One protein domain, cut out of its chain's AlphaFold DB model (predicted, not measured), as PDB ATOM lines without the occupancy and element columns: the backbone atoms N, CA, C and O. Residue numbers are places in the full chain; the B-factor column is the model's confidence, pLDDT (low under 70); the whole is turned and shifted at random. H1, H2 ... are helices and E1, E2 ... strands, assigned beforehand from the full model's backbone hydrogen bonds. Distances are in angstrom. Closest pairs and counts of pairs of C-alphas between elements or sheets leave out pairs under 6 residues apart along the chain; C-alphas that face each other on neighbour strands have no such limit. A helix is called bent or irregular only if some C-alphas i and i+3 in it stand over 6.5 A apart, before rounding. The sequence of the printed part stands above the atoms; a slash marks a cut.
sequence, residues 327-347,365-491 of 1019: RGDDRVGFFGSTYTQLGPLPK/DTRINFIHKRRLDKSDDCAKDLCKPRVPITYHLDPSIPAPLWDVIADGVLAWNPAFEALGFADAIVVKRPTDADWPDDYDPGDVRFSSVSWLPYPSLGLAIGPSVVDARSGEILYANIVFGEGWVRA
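This is residues 327 to 347 and 365 to 491 of the 1019 residues of an uncharacterized protein of Aureococcus anophagefferens (UniProt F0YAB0). What shape is this? The body is a strongly twisted sheet of six strands, E3 to E8, with helix H1 over it at E3, and a separate ribbon of two strands, E1 and E2, runs off beyond the E7 and E8 hairpin and makes much of the length. The short helix H3 grazes the sheet at the end away from the ribbon. What is it made of? The printed part has 148 residues in the order E1 E2 E3 H1 H2 E4 E5 E6 E7 E8 H3, with 67 of them, under half, in named elements; the class is mixed, helices and strands. The larger sheet is branched, with parallel and antiparallel pairs, and the whole is loose, with a radius of gyration of the C-alphas of 18.8 A and spans of 68 by 45 by 31 A.

Where does the largest sheet branch? E8, residues 476 to 485, has E5, residues 451 to 456, on one side, and E6, residues 463 to 465, and E7, residues 468 to 471, on the other side. E8 bends by 52 degrees at residue 479, and E6 runs on into E7 across a break of 2 residues. E5 and E8 are parallel, with N 454 and O 482 at 2.8 A, within hydrogen-bond range like the next pairs; E6 and E8 are antiparallel, with N 485 and O 463 at 2.8 A, and E7 and E8 form an antiparallel hairpin, with N 469 and O 479 at 2.8 A. How does the sheet go on? E3, residues 393 to 397, is a parallel neighbour of E5, with N 396 and O 451 at 2.8 A, and on the other side of E3 lies E4, residues 429 to 432, also parallel, with N 395 and O 430 at 2.9 A. Where are the helices? H1, residues 403 to 414, is on the sheet at a height of 9.0 A, over E3 and only just not over E4, on which 2 of its C-alphas fall; it runs along the strands at 11 degrees to E3 on the local plane, and its closest C-alphas to E4 are those of Ala 410 and Val 431, 6.1 A. With H2, residues 417 to 421, which is not on the sheet, it makes E3, H1 H2, E4 a strand-helix-strand unit, two parallel neighbour strands with helices between, its crossover right-handed. H3, residues 486 to 491, only grazes the sheet with its residues 486 to 488. What of the ribbon and the helix backbones? E1, residues 336 to 341, and E2, residues 366 to 371, are antiparallel at 156 degrees, with N 339 and O 368 at 3.0 A, and both are apart from E8. In H2 and H3 every O i to N i+4 pair is within hydrogen-bond range, in H1 6 of 8.

Which elements are longest? From first to last C-alpha E8 measures 27.2 A, H1 17.5 A, E2 16.4 A, E5 16.2 A and E1 15.8 A. Where can they be found? E8 begins at C-alpha 476 (-18.519, 42.730, -32.883), E1 at C-alpha 336 (-19.592, 33.187, -29.395), and H3 ends at C-alpha 491 (-21.210, 21.109, -60.002). Is H1 even? It is irregular: C-alphas 404 and 407 are 7.3 A apart.

How far does it reach? The outline is only just elongated, and the two C-alphas farthest apart, those of Lys 347 and Pro 404, are 69.1 A apart. Where is the printed part cut, and which links are long? Residues 348 to 364 are not printed, with C-alphas 347 and 365 14.3 A apart across the cut; the links E2 to E3 and E4 to E5 are long. Where is confidence low? The mean pLDDT of the printed part is 84.4, and 23 residues are under 70, among them 457 to 466 and 487 to 491.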
ATOM      1  N   ARG A 327     -25.263  38.757 -24.453       90.56
ATOM      2  CA  ARG A 327     -25.151  37.470 -23.737       90.56
ATOM      3  C   ARG A 327     -25.623  36.312 -24.622       90.56
ATOM      4  O   ARG A 327     -26.641  36.428 -25.302       90.56
ATOM      5  N   GLY A 328     -24.863  35.225 -24.618       89.56
ATOM      6  CA  GLY A 328     -25.186  33.995 -25.335       89.56
ATOM      7  C   GLY A 328     -26.188  33.138 -24.573       89.56
ATOM      8  O   GLY A 328     -26.262  33.208 -23.347       89.56
ATOM      9  N   ASP A 329     -26.945  32.341 -25.318       88.62
ATOM     10  CA  ASP A 329     -27.854  31.324 -24.799       88.62
ATOM     11  C   ASP A 329     -27.775  30.104 -25.718       88.62
ATOM     12  O   ASP A 329     -27.885  30.236 -26.937       88.62
ATOM     13  N   ASP A 330     -27.580  28.920 -25.141       83.19
ATOM     14  CA  ASP A 330     -27.319  27.698 -25.906       83.19
ATOM     15  C   ASP A 330     -28.508  27.253 -26.766       83.19
ATOM     16  O   ASP A 330     -28.322  26.433 -27.671       83.19
ATOM     17  N   ARG A 331     -29.716  27.786 -26.536       84.50
ATOM     18  CA  ARG A 331     -30.898  27.537 -27.378       84.50
ATOM     19  C   ARG A 331     -30.829  28.260 -28.722       84.50
ATOM     20  O   ARG A 331     -31.552  27.884 -29.639       84.50
ATOM     21  N   VAL A 332     -29.954  29.257 -28.862       90.19
ATOM     22  CA  VAL A 332     -29.826  30.085 -30.069       90.19
ATOM     23  C   VAL A 332     -28.441  29.893 -30.687       90.19
ATOM     24  O   VAL A 332     -27.418  30.103 -30.043       90.19
ATOM     25  N   GLY A 333     -28.391  29.468 -31.947       87.69
ATOM     26  CA  GLY A 333     -27.156  29.040 -32.613       87.69
ATOM     27  C   GLY A 333     -26.304  30.184 -33.156       87.69
ATOM     28  O   GLY A 333     -26.226  30.350 -34.368       87.69
ATOM     29  N   PHE A 334     -25.642  30.939 -32.280       91.94
ATOM     30  CA  PHE A 334     -24.608  31.907 -32.661       91.94
ATOM     31  C   PHE A 334     -23.197  31.389 -32.354       91.94
ATOM     32  O   PHE A 334     -22.995  30.633 -31.401       91.94
ATOM     33  N   PHE A 335     -22.211  31.829 -33.139       89.44
ATOM     34  CA  PHE A 335     -20.815  31.826 -32.718       89.44
ATOM     35  C   PHE A 335     -20.681  32.733 -31.498       89.44
ATOM     36  O   PHE A 335     -21.433  33.698 -31.337       89.44
ATOM     37  N   GLY A 336     -19.751  32.419 -30.611       87.69
ATOM     38  CA  GLY A 336     -19.592  33.187 -29.395       87.69
ATOM     39  C   GLY A 336     -18.260  32.935 -28.729       87.69
ATOM     40  O   GLY A 336     -17.664  31.874 -28.884       87.69
ATOM     41  N   SER A 337     -17.833  33.921 -27.953       85.12
ATOM     42  CA  SER A 337     -16.660  33.810 -27.097       85.12
ATOM     43  C   SER A 337     -17.105  33.751 -25.640       85.12
ATOM     44  O   SER A 337     -18.242  34.066 -25.264       85.12
ATOM     45  N   THR A 338     -16.184  33.314 -24.795       82.81
ATOM     46  CA  THR A 338     -16.373  33.227 -23.353       82.81
ATOM     47  C   THR A 338     -15.330  34.098 -22.667       82.81
ATOM     48  O   THR A 338     -14.163  34.063 -23.045       82.81
ATOM     49  N   TYR A 339     -15.709  34.791 -21.597       80.50
ATOM     50  CA  TYR A 339     -14.745  35.223 -20.585       80.50
ATOM     51  C   TYR A 339     -15.183  34.796 -19.181       80.50
ATOM     52  O   TYR A 339     -16.356  34.529 -18.925       80.50
ATOM     53  N   THR A 340     -14.238  34.751 -18.252       80.31
ATOM     54  CA  THR A 340     -14.482  34.528 -16.828       80.31
ATOM     55  C   THR A 340     -14.499  35.875 -16.117       80.31
ATOM     56  O   THR A 340     -13.512  36.606 -16.130       80.31
ATOM     57  N   GLN A 341     -15.627  36.234 -15.519       76.19
ATOM     58  CA  GLN A 341     -15.744  37.389 -14.640       76.19
ATOM     59  C   GLN A 341     -15.327  36.981 -13.231       76.19
ATOM     60  O   GLN A 341     -15.943  36.087 -12.657       76.19
ATOM     61  N   LEU A 342     -14.294  37.611 -12.674       72.31
ATOM     62  CA  LEU A 342     -13.844  37.252 -11.331       72.31
ATOM     63  C   LEU A 342     -14.770  37.831 -10.259       72.31
ATOM     64  O   LEU A 342     -15.020  39.035 -10.231       72.31
ATOM     65  N   GLY A 343     -15.226  36.970  -9.351       63.44
ATOM     66  CA  GLY A 343     -16.011  37.371  -8.186       63.44
ATOM     67  C   GLY A 343     -15.142  37.977  -7.072       63.44
ATOM     68  O   GLY A 343     -13.902  37.914  -7.124       63.44
ATOM     69  N   PRO A 344     -15.764  38.572  -6.034       60.25
ATOM     70  CA  PRO A 344     -15.043  38.968  -4.830       60.25
ATOM     71  C   PRO A 344     -14.404  37.742  -4.159       60.25
ATOM     72  O   PRO A 344     -14.962  36.649  -4.156       60.25
ATOM     73  N   LEU A 345     -13.219  37.910  -3.560       56.09
ATOM     74  CA  LEU A 345     -12.582  36.828  -2.805       56.09
ATOM     75  C   LEU A 345     -13.488  36.400  -1.635       56.09
ATOM     76  O   LEU A 345     -13.881  37.264  -0.841       56.09
ATOM     77  N   PRO A 346     -13.768  35.093  -1.467       55.38
ATOM     78  CA  PRO A 346     -14.523  34.602  -0.324       55.38
ATOM     79  C   PRO A 346     -13.887  35.070   0.985       55.38
ATOM     80  O   PRO A 346     -12.700  34.849   1.231       55.38
ATOM     81  N   LYS A 347     -14.689  35.679   1.861       48.03
ATOM     82  CA  LYS A 347     -14.233  36.201   3.159       48.03
ATOM     83  C   LYS A 347     -13.561  35.124   4.031       48.03
ATOM     84  O   LYS A 347     -12.623  35.423   4.757       48.03
ATOM     85  N   ASP A 365     -16.307  32.997  -9.431       64.44
ATOM     86  CA  ASP A 365     -15.916  33.428 -10.773       64.44
ATOM     87  C   ASP A 365     -16.961  32.941 -11.795       64.44
ATOM     88  O   ASP A 365     -17.209  31.743 -11.949       64.44
ATOM     89  N   THR A 366     -17.619  33.880 -12.470       72.12
ATOM     90  CA  THR A 366     -18.757  33.605 -13.347       72.12
ATOM     91  C   THR A 366     -18.293  33.537 -14.793       72.12
ATOM     92  O   THR A 366     -17.787  34.513 -15.347       72.12
ATOM     93  N   ARG A 367     -18.502  32.394 -15.443       78.50
ATOM     94  CA  ARG A 367     -18.256  32.246 -16.879       78.50
ATOM     95  C   ARG A 367     -19.378  32.936 -17.664       78.50
ATOM     96  O   ARG A 367     -20.538  32.549 -17.558       78.50
ATOM     97  N   ILE A 368     -19.034  33.957 -18.442       81.31
ATOM     98  CA  ILE A 368     -19.962  34.722 -19.275       81.31
ATOM     99  C   ILE A 368     -19.720  34.377 -20.741       81.31
ATOM    100  O   ILE A 368     -18.650  34.643 -21.289       81.31
ATOM    101  N   ASN A 369     -20.753  33.835 -21.382       87.12
ATOM    102  CA  ASN A 369     -20.783  33.591 -22.820       87.12
ATOM    103  C   ASN A 369     -21.460  34.778 -23.520       87.12
ATOM    104  O   ASN A 369     -22.479  35.293 -23.044       87.12
ATOM    105  N   PHE A 370     -20.930  35.201 -24.663       89.38
ATOM    106  CA  PHE A 370     -21.518  36.257 -25.486       89.38
ATOM    107  C   PHE A 370     -21.405  35.914 -26.970       89.38
ATOM    108  O   PHE A 370     -20.454  35.257 -27.389       89.38
ATOM    109  N   ILE A 371     -22.394  36.340 -27.753       93.88
ATOM    110  CA  ILE A 371     -22.478  36.013 -29.177       93.88
ATOM    111  C   ILE A 371     -21.632  36.959 -30.024       93.88
ATOM    112  O   ILE A 371     -21.415  38.120 -29.665       93.88
ATOM    113  N   HIS A 372     -21.234  36.479 -31.195       93.88
ATOM    114  CA  HIS A 372     -20.675  37.295 -32.261       93.88
ATOM    115  C   HIS A 372     -21.799  37.844 -33.139       93.88
ATOM    116  O   HIS A 372     -22.722  37.114 -33.494       93.88
ATOM    117  N   LYS A 373     -21.761  39.135 -33.478       95.19
ATOM    118  CA  LYS A 373     -22.743  39.762 -34.379       95.19
ATOM    119  C   LYS A 373     -22.221  41.049 -35.004       95.19
ATOM    120  O   LYS A 373     -21.351  41.717 -34.449       95.19
ATOM    121  N   ARG A 374     -22.821  41.464 -36.120       95.50
ATOM    122  CA  ARG A 374     -22.603  42.799 -36.693       95.50
ATOM    123  C   ARG A 374     -23.195  43.879 -35.775       95.50
ATOM    124  O   ARG A 374     -24.251  43.686 -35.158       95.50
ATOM    125  N   ARG A 375     -22.543  45.040 -35.688       94.62
ATOM    126  CA  ARG A 375     -23.143  46.222 -35.055       94.62
ATOM    127  C   ARG A 375     -24.237  46.771 -35.966       94.62
ATOM    128  O   ARG A 375     -24.003  47.001 -37.146       94.62
ATOM    129  N   LEU A 376     -25.426  46.977 -35.407       93.25
ATOM    130  CA  LEU A 376     -26.569  47.526 -36.127       93.25
ATOM    131  C   LEU A 376     -27.383  48.394 -35.169       93.25
ATOM    132  O   LEU A 376     -28.111  47.881 -34.320       93.25
ATOM    133  N   ASP A 377     -27.231  49.706 -35.309       90.44
ATOM    134  CA  ASP A 377     -27.916  50.702 -34.488       90.44
ATOM    135  C   ASP A 377     -28.956  51.439 -35.333       90.44
ATOM    136  O   ASP A 377     -28.713  51.755 -36.504       90.44
ATOM    137  N   LYS A 378     -30.124  51.737 -34.750       87.19
ATOM    138  CA  LYS A 378     -31.132  52.573 -35.416       87.19
ATOM    139  C   LYS A 378     -30.585  53.993 -35.602       87.19
ATOM    140  O   LYS A 378     -29.831  54.492 -34.771       87.19
ATOM    141  N   SER A 379     -30.954  54.633 -36.708       85.56
ATOM    142  CA  SER A 379     -30.619  56.040 -36.955       85.56
ATOM    143  C   SER A 379     -31.292  56.970 -35.938       85.56
ATOM    144  O   SER A 379     -32.387  56.685 -35.457       85.56
ATOM    145  N   ASP A 380     -30.653  58.104 -35.637       78.69
ATOM    146  CA  ASP A 380     -31.139  59.060 -34.627       78.69
ATOM    147  C   ASP A 380     -32.475  59.720 -35.023       78.69
ATOM    148  O   ASP A 380     -33.282  60.070 -34.166       78.69
ATOM    149  N   ASP A 381     -32.752  59.810 -36.329       71.25
ATOM    150  CA  ASP A 381     -33.996  60.352 -36.897       71.25
ATOM    151  C   ASP A 381     -35.120  59.297 -37.032       71.25
ATOM    152  O   ASP A 381     -36.122  59.500 -37.732       71.25
ATOM    153  N   CYS A 382     -34.966  58.140 -36.383       74.25
ATOM    154  CA  CYS A 382     -35.911  57.030 -36.452       74.25
ATOM    155  C   CYS A 382     -37.198  57.315 -35.655       74.25
ATOM    156  O   CYS A 382     -37.338  56.950 -34.492       74.25
ATOM    157  N   ALA A 383     -38.173  57.949 -36.309       61.91
ATOM    158  CA  ALA A 383     -39.513  58.194 -35.761       61.91
ATOM    159  C   ALA A 383     -40.585  57.188 -36.244       61.91
ATOM    160  O   ALA A 383     -41.772  57.389 -35.985       61.91
ATOM    161  N   LYS A 384     -40.200  56.153 -37.009       63.53
ATOM    162  CA  LYS A 384     -41.109  55.177 -37.642       63.53
ATOM    163  C   LYS A 384     -40.826  53.754 -37.159       63.53
ATOM    164  O   LYS A 384     -39.719  53.459 -36.730       63.53
ATOM    165  N   ASP A 385     -41.805  52.864 -37.328       73.19
ATOM    166  CA  ASP A 385     -41.682  51.438 -36.983       73.19
ATOM    167  C   ASP A 385     -40.590  50.709 -37.796       73.19
ATOM    168  O   ASP A 385     -40.066  49.693 -37.351       73.19
ATOM    169  N   LEU A 386     -40.212  51.251 -38.964       87.50
ATOM    170  CA  LEU A 386     -39.187  50.719 -39.860       87.50
ATOM    171  C   LEU A 386     -38.175  51.818 -40.230       87.50
ATOM    172  O   LEU A 386     -38.548  52.829 -40.838       87.50
ATOM    173  N   CYS A 387     -36.903  51.626 -39.872       88.81
ATOM    174  CA  CYS A 387     -35.854  52.643 -39.975       88.81
ATOM    175  C   CYS A 387     -34.581  52.121 -40.623       88.81
ATOM    176  O   CYS A 387     -34.177  50.989 -40.382       88.81
ATOM    177  N   LYS A 388     -33.899  52.980 -41.382       90.50
ATOM    178  CA  LYS A 388     -32.559  52.648 -41.867       90.50
ATOM    179  C   LYS A 388     -31.568  52.629 -40.698       90.50
ATOM    180  O   LYS A 388     -31.668  53.506 -39.823       90.50
ATOM    181  N   PRO A 389     -30.635  51.665 -40.657       92.88
ATOM    182  CA  PRO A 389     -29.577  51.664 -39.660       92.88
ATOM    183  C   PRO A 389     -28.655  52.874 -39.848       92.88
ATOM    184  O   PRO A 389     -28.547  53.422 -40.947       92.88
ATOM    185  N   ARG A 390     -27.969  53.288 -38.777       92.38
ATOM    186  CA  ARG A 390     -26.956  54.354 -38.839       92.38
ATOM    187  C   ARG A 390     -25.820  53.981 -39.797       92.38
ATOM    188  O   ARG A 390     -25.371  54.820 -40.569       92.38
ATOM    189  N   VAL A 391     -25.391  52.721 -39.748       92.44
ATOM    190  CA  VAL A 391     -24.444  52.118 -40.689       92.44
ATOM    191  C   VAL A 391     -25.029  50.771 -41.126       92.44
ATOM    192  O   VAL A 391     -25.210  49.908 -40.266       92.44
ATOM    193  N   PRO A 392     -25.387  50.586 -42.410       95.25
ATOM    194  CA  PRO A 392     -25.869  49.304 -42.912       95.25
ATOM    195  C   PRO A 392     -24.726  48.296 -43.063       95.25
ATOM    196  O   PRO A 392     -23.581  48.662 -43.345       95.25
ATOM    197  N   ILE A 393     -25.052  47.011 -42.942       96.62
ATOM    198  CA  ILE A 393     -24.123  45.915 -43.223       96.62
ATOM    199  C   ILE A 393     -23.959  45.848 -44.744       96.62
ATOM    200  O   ILE A 393     -24.887  45.484 -45.461       96.62
ATOM    201  N   THR A 394     -22.799  46.258 -45.249       96.31
ATOM    202  CA  THR A 394     -22.576  46.413 -46.692       96.31
ATOM    203  C   THR A 394     -21.644  45.330 -47.219       96.31
ATOM    204  O   THR A 394     -20.521  45.209 -46.732       96.31
ATOM    205  N   TYR A 395     -22.086  44.594 -48.241       96.12
ATOM    206  CA  TYR A 395     -21.265  43.638 -48.988       96.12
ATOM    207  C   TYR A 395     -20.929  44.194 -50.373       96.12
ATOM    208  O   TYR A 395     -21.802  44.680 -51.092       96.12
ATOM    209  N   HIS A 396     -19.663  44.097 -50.759       96.12
ATOM    210  CA  HIS A 396     -19.164  44.488 -52.073       96.12
ATOM    211  C   HIS A 396     -18.991  43.231 -52.922       96.12
ATOM    212  O   HIS A 396     -18.350  42.272 -52.492       96.12
ATOM    213  N   LEU A 397     -19.573  43.212 -54.119       95.19
ATOM    214  CA  LEU A 397     -19.342  42.123 -55.063       95.19
ATOM    215  C   LEU A 397     -18.007  42.361 -55.757       95.19
ATOM    216  O   LEU A 397     -17.884  43.278 -56.570       95.19
ATOM    217  N   ASP A 398     -17.011  41.555 -55.404       92.12
ATOM    218  CA  ASP A 398     -15.669  41.693 -55.943       92.12
ATOM    219  C   ASP A 398     -15.683  41.507 -57.475       92.12
ATOM    220  O   ASP A 398     -16.391  40.629 -57.988       92.12
ATOM    221  N   PRO A 399     -14.898  42.293 -58.238       89.88
ATOM    222  CA  PRO A 399     -14.822  42.160 -59.692       89.88
ATOM    223  C   PRO A 399     -14.382  40.777 -60.201       89.88
ATOM    224  O   PRO A 399     -14.568  40.493 -61.385       89.88
ATOM    225  N   SER A 400     -13.810  39.921 -59.344       86.69
ATOM    226  CA  SER A 400     -13.529  38.514 -59.665       86.69
ATOM    227  C   SER A 400     -14.788  37.715 -60.012       86.69
ATOM    228  O   SER A 400     -14.702  36.758 -60.787       86.69
ATOM    229  N   ILE A 401     -15.960  38.103 -59.495       89.00
ATOM    230  CA  ILE A 401     -17.227  37.431 -59.789       89.00
ATOM    231  C   ILE A 401     -17.606  37.647 -61.263       89.00
ATOM    232  O   ILE A 401     -17.704  38.794 -61.712       89.00
ATOM    233  N   PRO A 402     -17.931  36.578 -62.019       88.69
ATOM    234  CA  PRO A 402     -18.465  36.710 -63.368       88.69
ATOM    235  C   PRO A 402     -19.730  37.580 -63.401       88.69
ATOM    236  O   PRO A 402     -20.728  37.255 -62.763       88.69
ATOM    237  N   ALA A 403     -19.719  38.644 -64.210       91.06
ATOM    238  CA  ALA A 403     -20.797  39.640 -64.256       91.06
ATOM    239  C   ALA A 403     -22.236  39.090 -64.392       91.06
ATOM    240  O   ALA A 403     -23.131  39.637 -63.751       91.06
ATOM    241  N   PRO A 404     -22.505  38.005 -65.155       88.75
ATOM    242  CA  PRO A 404     -23.846  37.416 -65.220       88.75
ATOM    243  C   PRO A 404     -24.385  36.874 -63.887       88.75
ATOM    244  O   PRO A 404     -25.584  36.643 -63.785       88.75
ATOM    245  N   LEU A 405     -23.525  36.640 -62.889       89.00
ATOM    246  CA  LEU A 405     -23.899  36.098 -61.580       89.00
ATOM    247  C   LEU A 405     -24.119  37.180 -60.515       89.00
ATOM    248  O   LEU A 405     -24.582  36.855 -59.424       89.00
ATOM    249  N   TRP A 406     -23.812  38.452 -60.803       92.44
ATOM    250  CA  TRP A 406     -23.891  39.526 -59.807       92.44
ATOM    251  C   TRP A 406     -25.282  39.672 -59.194       92.44
ATOM    252  O   TRP A 406     -25.387  39.779 -57.979       92.44
ATOM    253  N   ASP A 407     -26.342  39.637 -60.004       93.50
ATOM    254  CA  ASP A 407     -27.708  39.812 -59.493       93.50
ATOM    255  C   ASP A 407     -28.147  38.617 -58.629       93.50
ATOM    256  O   ASP A 407     -28.741  38.795 -57.575       93.50
ATOM    257  N   VAL A 408     -27.764  37.399 -59.017       91.94
ATOM    258  CA  VAL A 408     -28.083  36.163 -58.282       91.94
ATOM    259  C   VAL A 408     -27.380  36.133 -56.924       91.94
ATOM    260  O   VAL A 408     -27.980  35.770 -55.915       91.94
ATOM    261  N   ILE A 409     -26.109  36.540 -56.884       93.31
ATOM    262  CA  ILE A 409     -25.347  36.638 -55.636       93.31
ATOM    263  C   ILE A 409     -25.899  37.778 -54.772       93.31
ATOM    264  O   ILE A 409     -26.077  37.597 -53.569       93.31
ATOM    265  N   ALA A 410     -26.240  38.924 -55.368       96.06
ATOM    266  CA  ALA A 410     -26.867  40.026 -54.645       96.06
ATOM    267  C   ALA A 410     -28.198  39.603 -53.997       96.06
ATOM    268  O   ALA A 410     -28.421  39.913 -52.828       96.06
ATOM    269  N   ASP A 411     -29.043  38.850 -54.709       95.75
ATOM    270  CA  ASP A 411     -30.294  38.302 -54.169       95.75
ATOM    271  C   ASP A 411     -30.045  37.418 -52.935       95.75
ATOM    272  O   ASP A 411     -30.748  37.550 -51.933       95.75
ATOM    273  N   GLY A 412     -29.031  36.545 -52.987       94.31
ATOM    274  CA  GLY A 412     -28.645  35.689 -51.860       94.31
ATOM    275  C   GLY A 412     -28.189  36.491 -50.637       94.31
ATOM    276  O   GLY A 412     -28.581  36.188 -49.513       94.31
ATOM    277  N   VAL A 413     -27.438  37.578 -50.843       96.75
ATOM    278  CA  VAL A 413     -27.035  38.482 -49.751       96.75
ATOM    279  C   VAL A 413     -28.238  39.211 -49.148       96.75
ATOM    280  O   VAL A 413     -28.373  39.312 -47.926       96.75
ATOM    281  N   LEU A 414     -29.142  39.702 -49.994       97.62
ATOM    282  CA  LEU A 414     -30.309  40.482 -49.573       97.62
ATOM    283  C   LEU A 414     -31.434  39.621 -48.970       97.62
ATOM    284  O   LEU A 414     -32.354  40.173 -48.360       97.62
ATOM    285  N   ALA A 415     -31.347  38.291 -49.071       96.12
ATOM    286  CA  ALA A 415     -32.318  37.323 -48.553       96.12
ATOM    287  C   ALA A 415     -32.652  37.481 -47.056       96.12
ATOM    288  O   ALA A 415     -33.730  37.079 -46.612       96.12
ATOM    289  N   TRP A 416     -31.741  38.079 -46.287       97.25
ATOM    290  CA  TRP A 416     -31.865  38.306 -44.847       97.25
ATOM    291  C   TRP A 416     -32.673  39.559 -44.478       97.25
ATOM    292  O   TRP A 416     -33.189  39.644 -43.361       97.25
ATOM    293  N   ASN A 417     -32.833  40.528 -45.389       97.19
ATOM    294  CA  ASN A 417     -33.515  41.796 -45.092       97.19
ATOM    295  C   ASN A 417     -34.943  41.628 -44.547       97.19
ATOM    296  O   ASN A 417     -35.251  42.301 -43.566       97.19
ATOM    297  N   PRO A 418     -35.794  40.707 -45.044       95.38
ATOM    298  CA  PRO A 418     -37.119  40.488 -44.460       95.38
ATOM    299  C   PRO A 418     -37.098  40.141 -42.959       95.38
ATOM    300  O   PRO A 418     -38.004  40.528 -42.223       95.38
ATOM    301  N   ALA A 419     -36.061  39.439 -42.478       95.25
ATOM    302  CA  ALA A 419     -35.905  39.149 -41.052       95.25
ATOM    303  C   ALA A 419     -35.546  40.411 -40.250       95.25
ATOM    304  O   ALA A 419     -36.048  40.597 -39.143       95.25
ATOM    305  N   PHE A 420     -34.733  41.306 -40.813       96.50
ATOM    306  CA  PHE A 420     -34.395  42.595 -40.203       96.50
ATOM    307  C   PHE A 420     -35.544  43.611 -40.257       96.50
ATOM    308  O   PHE A 420     -35.752  44.355 -39.295       96.50
ATOM    309  N   GLU A 421     -36.338  43.606 -41.327       95.19
ATOM    310  CA  GLU A 421     -37.538  44.436 -41.461       95.19
ATOM    311  C   GLU A 421     -38.552  44.118 -40.359       95.19
ATOM    312  O   GLU A 421     -39.124  45.036 -39.766       95.19
ATOM    313  N   ALA A 422     -38.701  42.838 -40.001       93.19
ATOM    314  CA  ALA A 422     -39.531  42.406 -38.875       93.19
ATOM    315  C   ALA A 422     -39.049  42.948 -37.511       93.19
ATOM    316  O   ALA A 422     -39.837  43.020 -36.568       93.19
ATOM    317  N   LEU A 423     -37.782  43.363 -37.406       93.25
ATOM    318  CA  LEU A 423     -37.184  43.999 -36.222       93.25
ATOM    319  C   LEU A 423     -37.180  45.537 -36.312       93.25
ATOM    320  O   LEU A 423     -36.683  46.229 -35.415       93.25
ATOM    321  N   GLY A 424     -37.742  46.088 -37.389       92.25
ATOM    322  CA  GLY A 424     -37.824  47.523 -37.634       92.25
ATOM    323  C   GLY A 424     -36.580  48.124 -38.287       92.25
ATOM    324  O   GLY A 424     -36.384  49.339 -38.185       92.25
ATOM    325  N   PHE A 425     -35.757  47.320 -38.969       93.25
ATOM    326  CA  PHE A 425     -34.648  47.804 -39.795       93.25
ATOM    327  C   PHE A 425     -34.974  47.691 -41.293       93.25
ATOM    328  O   PHE A 425     -35.101  46.593 -41.820       93.25
ATOM    329  N   ALA A 426     -35.086  48.826 -41.990       92.94
ATOM    330  CA  ALA A 426     -35.124  48.865 -43.456       92.94
ATOM    331  C   ALA A 426     -33.702  48.877 -44.013       92.94
ATOM    332  O   ALA A 426     -32.863  49.619 -43.501       92.94
ATOM    333  N   ASP A 427     -33.466  48.134 -45.097       93.62
ATOM    334  CA  ASP A 427     -32.167  48.069 -45.778       93.62
ATOM    335  C   ASP A 427     -31.013  47.786 -44.794       93.62
ATOM    336  O   ASP A 427     -29.981  48.459 -44.806       93.62
ATOM    337  N   ALA A 428     -31.218  46.835 -43.874       96.12
ATOM    338  CA  ALA A 428     -30.208  46.468 -42.881       96.12
ATOM    339  C   ALA A 428     -28.929  45.956 -43.550       96.12
ATOM    340  O   ALA A 428     -27.825  46.288 -43.115       96.12
ATOM    341  N   ILE A 429     -29.108  45.180 -44.620       97.75
ATOM    342  CA  ILE A 429     -28.058  44.675 -45.492       97.75
ATOM    343  C   ILE A 429     -28.172  45.343 -46.861       97.75
ATOM    344  O   ILE A 429     -29.260  45.435 -47.437       97.75
ATOM    345  N   VAL A 430     -27.032  45.787 -47.387       97.19
ATOM    346  CA  VAL A 430     -26.901  46.447 -48.691       97.19
ATOM    347  C   VAL A 430     -25.812  45.755 -49.505       97.19
ATOM    348  O   VAL A 430     -24.787  45.340 -48.965       97.19
ATOM    349  N   VAL A 431     -26.021  45.653 -50.817       97.19
ATOM    350  CA  VAL A 431     -25.037  45.129 -51.771       97.19
ATOM    351  C   VAL A 431     -24.580  46.251 -52.690       97.19
ATOM    352  O   VAL A 431     -25.411  47.016 -53.179       97.19
ATOM    353  N   LYS A 432     -23.271  46.325 -52.944       96.44
ATOM    354  CA  LYS A 432     -22.671  47.215 -53.942       96.44
ATOM    355  C   LYS A 432     -21.992  46.412 -55.040       96.44
ATOM    356  O   LYS A 432     -21.217  45.499 -54.754       96.44
ATOM    357  N   ARG A 433     -22.256  46.777 -56.292       94.94
ATOM    358  CA  ARG A 433     -21.650  46.181 -57.489       94.94
ATOM    359  C   ARG A 433     -20.632  47.130 -58.115       94.94
ATOM    360  O   ARG A 433     -20.822  48.344 -58.033       94.94
ATOM    361  N   PRO A 434     -19.643  46.607 -58.861       92.19
ATOM    362  CA  PRO A 434     -18.663  47.435 -59.569       92.19
ATOM    363  C   PRO A 434     -19.271  48.454 -60.544       92.19
ATOM    364  O   PRO A 434     -18.630  49.434 -60.908       92.19
ATOM    365  N   THR A 435     -20.501  48.218 -61.007       90.88
ATOM    366  CA  THR A 435     -21.229  49.102 -61.928       90.88
ATOM    367  C   THR A 435     -22.163  50.095 -61.237       90.88
ATOM    368  O   THR A 435     -22.762  50.925 -61.928       90.88
ATOM    369  N   ASP A 436     -22.326  50.021 -59.914       93.56
ATOM    370  CA  ASP A 436     -23.171  50.949 -59.167       93.56
ATOM    371  C   ASP A 436     -22.481  52.316 -59.028       93.56
ATOM    372  O   ASP A 436     -21.259  52.424 -58.932       93.56
ATOM    373  N   ALA A 437     -23.269  53.393 -59.033       92.44
ATOM    374  CA  ALA A 437     -22.738  54.761 -59.025       92.44
ATOM    375  C   ALA A 437     -22.013  55.139 -57.719       92.44
ATOM    376  O   ALA A 437     -21.302  56.140 -57.684       92.44
ATOM    377  N   ASP A 438     -22.233  54.377 -56.649       91.19
ATOM    378  CA  ASP A 438     -21.657  54.557 -55.318       91.19
ATOM    379  C   ASP A 438     -20.605  53.487 -54.970       91.19
ATOM    380  O   ASP A 438     -20.302  53.278 -53.785       91.19
ATOM    381  N   TRP A 439     -20.058  52.811 -55.988       94.19
ATOM    382  CA  TRP A 439     -18.877  51.961 -55.854       94.19
ATOM    383  C   TRP A 439     -17.658  52.796 -55.412       94.19
ATOM    384  O   TRP A 439     -17.436  53.874 -55.968       94.19
ATOM    385  N   PRO A 440     -16.872  52.343 -54.416       92.38
ATOM    386  CA  PRO A 440     -15.703  53.087 -53.960       92.38
ATOM    387  C   PRO A 440     -14.564  53.060 -54.993       92.38
ATOM    388  O   PRO A 440     -14.153  51.995 -55.451       92.38
ATOM    389  N   ASP A 441     -14.013  54.236 -55.318       90.94
ATOM    390  CA  ASP A 441     -12.860  54.380 -56.227       90.94
ATOM    391  C   ASP A 441     -11.578  53.727 -55.669       90.94
ATOM    392  O   ASP A 441     -10.671  53.383 -56.427       90.94
ATOM    393  N   ASP A 442     -11.497  53.571 -54.345       89.06
ATOM    394  CA  ASP A 442     -10.377  53.001 -53.596       89.06
ATOM    395  C   ASP A 442     -10.656  51.577 -53.083       89.06
ATOM    396  O   ASP A 442     -10.010  51.131 -52.135       89.06
ATOM    397  N   TYR A 443     -11.609  50.861 -53.694       91.00
ATOM    398  CA  TYR A 443     -11.880  49.462 -53.362       91.00
ATOM    399  C   TYR A 443     -10.620  48.594 -53.499       91.00
ATOM    400  O   TYR A 443     -10.016  48.523 -54.573       91.00
ATOM    401  N   ASP A 444     -10.279  47.872 -52.433       86.44
ATOM    402  CA  ASP A 444      -9.247  46.838 -52.428       86.44
ATOM    403  C   ASP A 444      -9.712  45.665 -51.546       86.44
ATOM    404  O   ASP A 444     -10.180  45.906 -50.431       86.44
ATOM    405  N   PRO A 445      -9.578  44.403 -51.996       79.56
ATOM    406  CA  PRO A 445      -9.983  43.232 -51.210       79.56
ATOM    407  C   PRO A 445      -9.156  43.037 -49.926       79.56
ATOM    408  O   PRO A 445      -9.524  42.242 -49.065       79.56
ATOM    409  N   GLY A 446      -8.021  43.729 -49.787       78.38
ATOM    410  CA  GLY A 446      -7.216  43.759 -48.572       78.38
ATOM    411  C   GLY A 446      -7.605  44.839 -47.561       78.38
ATOM    412  O   GLY A 446      -7.020  44.880 -46.477       78.38
ATOM    413  N   ASP A 447      -8.560  45.712 -47.885       86.19
ATOM    414  CA  ASP A 447      -9.030  46.775 -46.998       86.19
ATOM    415  C   ASP A 447     -10.210  46.295 -46.140       86.19
ATOM    416  O   ASP A 447     -11.298  45.984 -46.632       86.19
ATOM    417  N   VAL A 448     -10.023  46.298 -44.818       85.88
ATOM    418  CA  VAL A 448     -11.022  45.786 -43.862       85.88
ATOM    419  C   VAL A 448     -12.300  46.632 -43.788       85.88
ATOM    420  O   VAL A 448     -13.266  46.228 -43.136       85.88
ATOM    421  N   ARG A 449     -12.340  47.807 -44.435       88.75
ATOM    422  CA  ARG A 449     -13.564  48.613 -44.583       88.75
ATOM    423  C   ARG A 449     -14.596  47.941 -45.490       88.75
ATOM    424  O   ARG A 449     -15.791  48.198 -45.327       88.75
ATOM    425  N   PHE A 450     -14.166  47.096 -46.424       90.88
ATOM    426  CA  PHE A 450     -15.034  46.520 -47.446       90.88
ATOM    427  C   PHE A 450     -15.257  45.033 -47.182       90.88
ATOM    428  O   PHE A 450     -14.466  44.200 -47.595       90.88
ATOM    429  N   SER A 451     -16.367  44.674 -46.525       92.44
ATOM    430  CA  SER A 451     -16.783  43.263 -46.544       92.44
ATOM    431  C   SER A 451     -17.156  42.873 -47.974       92.44
ATOM    432  O   SER A 451     -17.869  43.632 -48.642       92.44
ATOM    433  N   SER A 452     -16.671  41.729 -48.445       91.12
ATOM    434  CA  SER A 452     -16.720  41.345 -49.858       91.12
ATOM    435  C   SER A 452     -17.290  39.946 -50.075       91.12
ATOM    436  O   SER A 452     -17.266  39.098 -49.182       91.12
ATOM    437  N   VAL A 453     -17.794  39.715 -51.286       91.38
ATOM    438  CA  VAL A 453     -18.013  38.380 -51.855       91.38
ATOM    439  C   VAL A 453     -17.046  38.232 -53.025       91.38
ATOM    440  O   VAL A 453     -17.072  39.056 -53.937       91.38
ATOM    441  N   SER A 454     -16.206  37.203 -52.992       87.19
ATOM    442  CA  SER A 454     -15.087  36.983 -53.912       87.19
ATOM    443  C   SER A 454     -15.225  35.656 -54.652       87.19
ATOM    444  O   SER A 454     -15.804  34.699 -54.135       87.19
ATOM    445  N   TRP A 455     -14.665  35.578 -55.860       82.69
ATOM    446  CA  TRP A 455     -14.738  34.398 -56.719       82.69
ATOM    447  C   TRP A 455     -13.379  33.720 -56.882       82.69
ATOM    448  O   TRP A 455     -12.421  34.327 -57.359       82.69
ATOM    449  N   LEU A 456     -13.313  32.434 -56.554       75.50
ATOM    450  CA  LEU A 456     -12.139  31.596 -56.752       75.50
ATOM    451  C   LEU A 456     -12.296  30.797 -58.061       75.50
ATOM    452  O   LEU A 456     -13.123  29.882 -58.115       75.50
ATOM    453  N   PRO A 457     -11.510  31.082 -59.120       69.12
ATOM    454  CA  PRO A 457     -11.612  30.422 -60.427       69.12
ATOM    455  C   PRO A 457     -10.953  29.031 -60.422       69.12
ATOM    456  O   PRO A 457     -10.075  28.731 -61.233       69.12
ATOM    457  N   TYR A 458     -11.334  28.183 -59.466       62.41
ATOM    458  CA  TYR A 458     -10.801  26.836 -59.313       62.41
ATOM    459  C   TYR A 458     -11.896  25.798 -59.624       62.41
ATOM    460  O   TYR A 458     -12.857  25.647 -58.863       62.41
ATOM    461  N   PRO A 459     -11.805  25.097 -60.769       57.12
ATOM    462  CA  PRO A 459     -12.936  24.377 -61.352       57.12
ATOM    463  C   PRO A 459     -13.276  23.047 -60.667       57.12
ATOM    464  O   PRO A 459     -14.382  22.543 -60.860       57.12
ATOM    465  N   SER A 460     -12.349  22.457 -59.911       51.00
ATOM    466  CA  SER A 460     -12.527  21.167 -59.227       51.00
ATOM    467  C   SER A 460     -12.959  21.300 -57.764       51.00
ATOM    468  O   SER A 460     -13.364  20.301 -57.173       51.00
ATOM    469  N   LEU A 461     -12.925  22.506 -57.183       52.25
ATOM    470  CA  LEU A 461     -13.250  22.732 -55.774       52.25
ATOM    471  C   LEU A 461     -14.604  23.427 -55.620       52.25
ATOM    472  O   LEU A 461     -14.770  24.601 -55.953       52.25
ATOM    473  N   GLY A 462     -15.574  22.691 -55.090       58.75
ATOM    474  CA  GLY A 462     -16.866  23.220 -54.673       58.75
ATOM    475  C   GLY A 462     -16.817  23.765 -53.247       58.75
ATOM    476  O   GLY A 462     -17.261  23.083 -52.325       58.75
ATOM    477  N   LEU A 463     -16.211  24.946 -53.076       62.97
ATOM    478  CA  LEU A 463     -16.001  25.620 -51.789       62.97
ATOM    479  C   LEU A 463     -16.820  26.901 -51.683       62.97
ATOM    480  O   LEU A 463     -16.767  27.737 -52.582       62.97
ATOM    481  N   ALA A 464     -17.539  27.049 -50.576       66.69
ATOM    482  CA  ALA A 464     -18.047  28.327 -50.105       66.69
ATOM    483  C   ALA A 464     -17.636  28.489 -48.632       66.69
ATOM    484  O   ALA A 464     -17.654  27.517 -47.877       66.69
ATOM    485  N   ILE A 465     -17.150  29.675 -48.265       69.69
ATOM    486  CA  ILE A 465     -16.801  30.013 -46.878       69.69
ATOM    487  C   ILE A 465     -17.132  31.474 -46.593       69.69
ATOM    488  O   ILE A 465     -16.939  32.332 -47.457       69.69
ATOM    489  N   GLY A 466     -17.549  31.760 -45.362       69.94
ATOM    490  CA  GLY A 466     -17.846  33.100 -44.862       69.94
ATOM    491  C   GLY A 466     -16.996  33.494 -43.651       69.94
ATOM    492  O   GLY A 466     -17.571  33.786 -42.599       69.94
ATOM    493  N   PRO A 467     -15.648  33.519 -43.745       73.19
ATOM    494  CA  PRO A 467     -14.793  33.929 -42.638       73.19
ATOM    495  C   PRO A 467     -15.101  35.365 -42.214       73.19
ATOM    496  O   PRO A 467     -15.359  36.252 -43.037       73.19
ATOM    497  N   SER A 468     -15.038  35.596 -40.905       81.62
ATOM    498  CA  SER A 468     -15.310  36.895 -40.310       81.62
ATOM    499  C   SER A 468     -14.301  37.230 -39.218       81.62
ATOM    500  O   SER A 468     -13.734  36.349 -38.578       81.62
ATOM    501  N   VAL A 469     -14.055  38.523 -39.033       80.94
ATOM    502  CA  VAL A 469     -13.114  39.047 -38.043       80.94
ATOM    503  C   VAL A 469     -13.905  39.687 -36.922       80.94
ATOM    504  O   VAL A 469     -14.731  40.572 -37.166       80.94
ATOM    505  N   VAL A 470     -13.629  39.251 -35.697       83.75
ATOM    506  CA  VAL A 470     -14.391  39.616 -34.505       83.75
ATOM    507  C   VAL A 470     -13.533  40.445 -33.554       83.75
ATOM    508  O   VAL A 470     -12.388  40.111 -33.264       83.75
ATOM    509  N   ASP A 471     -14.099  41.522 -33.018       87.12
ATOM    510  CA  ASP A 471     -13.536  42.206 -31.859       87.12
ATOM    511  C   ASP A 471     -13.773  41.364 -30.598       87.12
ATOM    512  O   ASP A 471     -14.865  41.378 -30.021       87.12
ATOM    513  N   ALA A 472     -12.733  40.670 -30.132       79.94
ATOM    514  CA  ALA A 472     -12.772  39.803 -28.949       79.94
ATOM    515  C   ALA A 472     -13.240  40.512 -27.654       79.94
ATOM    516  O   ALA A 472     -13.682  39.866 -26.699       79.94
ATOM    517  N   ARG A 473     -13.211  41.854 -27.595       82.81
ATOM    518  CA  ARG A 473     -13.733  42.614 -26.442       82.81
ATOM    519  C   ARG A 473     -15.259  42.569 -26.357       82.81
ATOM    520  O   ARG A 473     -15.806  42.634 -25.252       82.81
ATOM    521  N   SER A 474     -15.942  42.479 -27.497       87.75
ATOM    522  CA  SER A 474     -17.392  42.692 -27.593       87.75
ATOM    523  C   SER A 474     -18.169  41.613 -28.346       87.75
ATOM    524  O   SER A 474     -19.373  41.484 -28.124       87.75
ATOM    525  N   GLY A 475     -17.510  40.858 -29.227       88.88
ATOM    526  CA  GLY A 475     -18.171  39.990 -30.199       88.88
ATOM    527  C   GLY A 475     -18.626  40.744 -31.454       88.88
ATOM    528  O   GLY A 475     -19.415  40.219 -32.233       88.88
ATOM    529  N   GLU A 476     -18.185  41.987 -31.666       93.06
ATOM    530  CA  GLU A 476     -18.519  42.730 -32.883       93.06
ATOM    531  C   GLU A 476     -17.815  42.123 -34.098       93.06
ATOM    532  O   GLU A 476     -16.589  42.125 -34.170       93.06
ATOM    533  N   ILE A 477     -18.582  41.650 -35.079       91.88
ATOM    534  CA  ILE A 477     -18.054  41.249 -36.382       91.88
ATOM    535  C   ILE A 477     -17.724  42.524 -37.172       91.88
ATOM    536  O   ILE A 477     -18.615  43.270 -37.591       91.88
ATOM    537  N   LEU A 478     -16.437  42.785 -37.381       87.25
ATOM    538  CA  LEU A 478     -15.934  44.004 -38.018       87.25
ATOM    539  C   LEU A 478     -15.900  43.880 -39.541       87.25
ATOM    540  O   LEU A 478     -16.281  44.802 -40.259       87.25
ATOM    541  N   TYR A 479     -15.476  42.720 -40.027       84.19
ATOM    542  CA  TYR A 479     -15.167  42.470 -41.429       84.19
ATOM    543  C   TYR A 479     -15.492  41.018 -41.780       84.19
ATOM    544  O   TYR A 479     -15.408  40.146 -40.917       84.19
ATOM    545  N   ALA A 480     -15.867  40.762 -43.033       86.56
ATOM    546  CA  ALA A 480     -16.039  39.412 -43.553       86.56
ATOM    547  C   ALA A 480     -15.701  39.353 -45.045       86.56
ATOM    548  O   ALA A 480     -15.978  40.308 -45.773       86.56
ATOM    549  N   ASN A 481     -15.156  38.223 -45.491       82.31
ATOM    550  CA  ASN A 481     -14.831  37.978 -46.895       82.31
ATOM    551  C   ASN A 481     -15.388  36.625 -47.316       82.31
ATOM    552  O   ASN A 481     -14.771  35.596 -47.058       82.31
ATOM    553  N   ILE A 482     -16.559  36.632 -47.945       86.06
ATOM    554  CA  ILE A 482     -17.176  35.411 -48.453       86.06
ATOM    555  C   ILE A 482     -16.415  34.985 -49.707       86.06
ATOM    556  O   ILE A 482     -16.271  35.778 -50.635       86.06
ATOM    557  N   VAL A 483     -15.946  33.742 -49.763       78.38
ATOM    558  CA  VAL A 483     -15.218  33.207 -50.922       78.38
ATOM    559  C   VAL A 483     -16.026  32.087 -51.551       78.38
ATOM    560  O   VAL A 483     -16.431  31.151 -50.868       78.38
ATOM    561  N   PHE A 484     -16.229  32.177 -52.864       76.56
ATOM    562  CA  PHE A 484     -17.035  31.239 -53.634       76.56
ATOM    563  C   PHE A 484     -16.229  30.607 -54.772       76.56
ATOM    564  O   PHE A 484     -15.671  31.308 -55.613       76.56
ATOM    565  N   GLY A 485     -16.163  29.278 -54.820       70.38
ATOM    566  CA  GLY A 485     -15.421  28.526 -55.832       70.38
ATOM    567  C   GLY A 485     -16.192  28.298 -57.133       70.38
ATOM    568  O   GLY A 485     -17.372  27.950 -57.122       70.38
ATOM    569  N   GLU A 486     -15.506  28.385 -58.276       71.94
ATOM    570  CA  GLU A 486     -16.068  28.054 -59.595       71.94
ATOM    571  C   GLU A 486     -16.581  26.608 -59.672       71.94
ATOM    572  O   GLU A 486     -17.546  26.325 -60.394       71.94
ATOM    573  N   GLY A 487     -15.984  25.697 -58.896       63.97
ATOM    574  CA  GLY A 487     -16.443  24.317 -58.781       63.97
ATOM    575  C   GLY A 487     -17.918  24.196 -58.392       63.97
ATOM    576  O   GLY A 487     -18.568  23.259 -58.846       63.97
ATOM    577  N   TRP A 488     -18.497  25.167 -57.675       66.62
ATOM    578  CA  TRP A 488     -19.936  25.198 -57.406       66.62
ATOM    579  C   TRP A 488     -20.765  25.384 -58.675       66.62
ATOM    580  O   TRP A 488     -21.635  24.563 -58.967       66.62
ATOM    581  N   VAL A 489     -20.460  26.399 -59.492       67.12
ATOM    582  CA  VAL A 489     -21.153  26.599 -60.778       67.12
ATOM    583  C   VAL A 489     -20.980  25.381 -61.668       67.12
ATOM    584  O   VAL A 489     -21.934  24.975 -62.329       67.12
ATOM    585  N   ARG A 490     -19.803  24.749 -61.676       62.91
ATOM    586  CA  ARG A 490     -19.558  23.528 -62.459       62.91
ATOM    587  C   ARG A 490     -20.287  22.308 -61.920       62.91
ATOM    588  O   ARG A 490     -20.751  21.509 -62.726       62.91
ATOM    589  N   ALA A 491     -20.426  22.173 -60.608       59.81
ATOM    590  CA  ALA A 491     -21.210  21.109 -60.002       59.81
ATOM    591  C   ALA A 491     -22.686  21.219 -60.410       59.81
ATOM    592  O   ALA A 491     -23.268  20.252 -60.896       59.81
TER     593      ALA A 491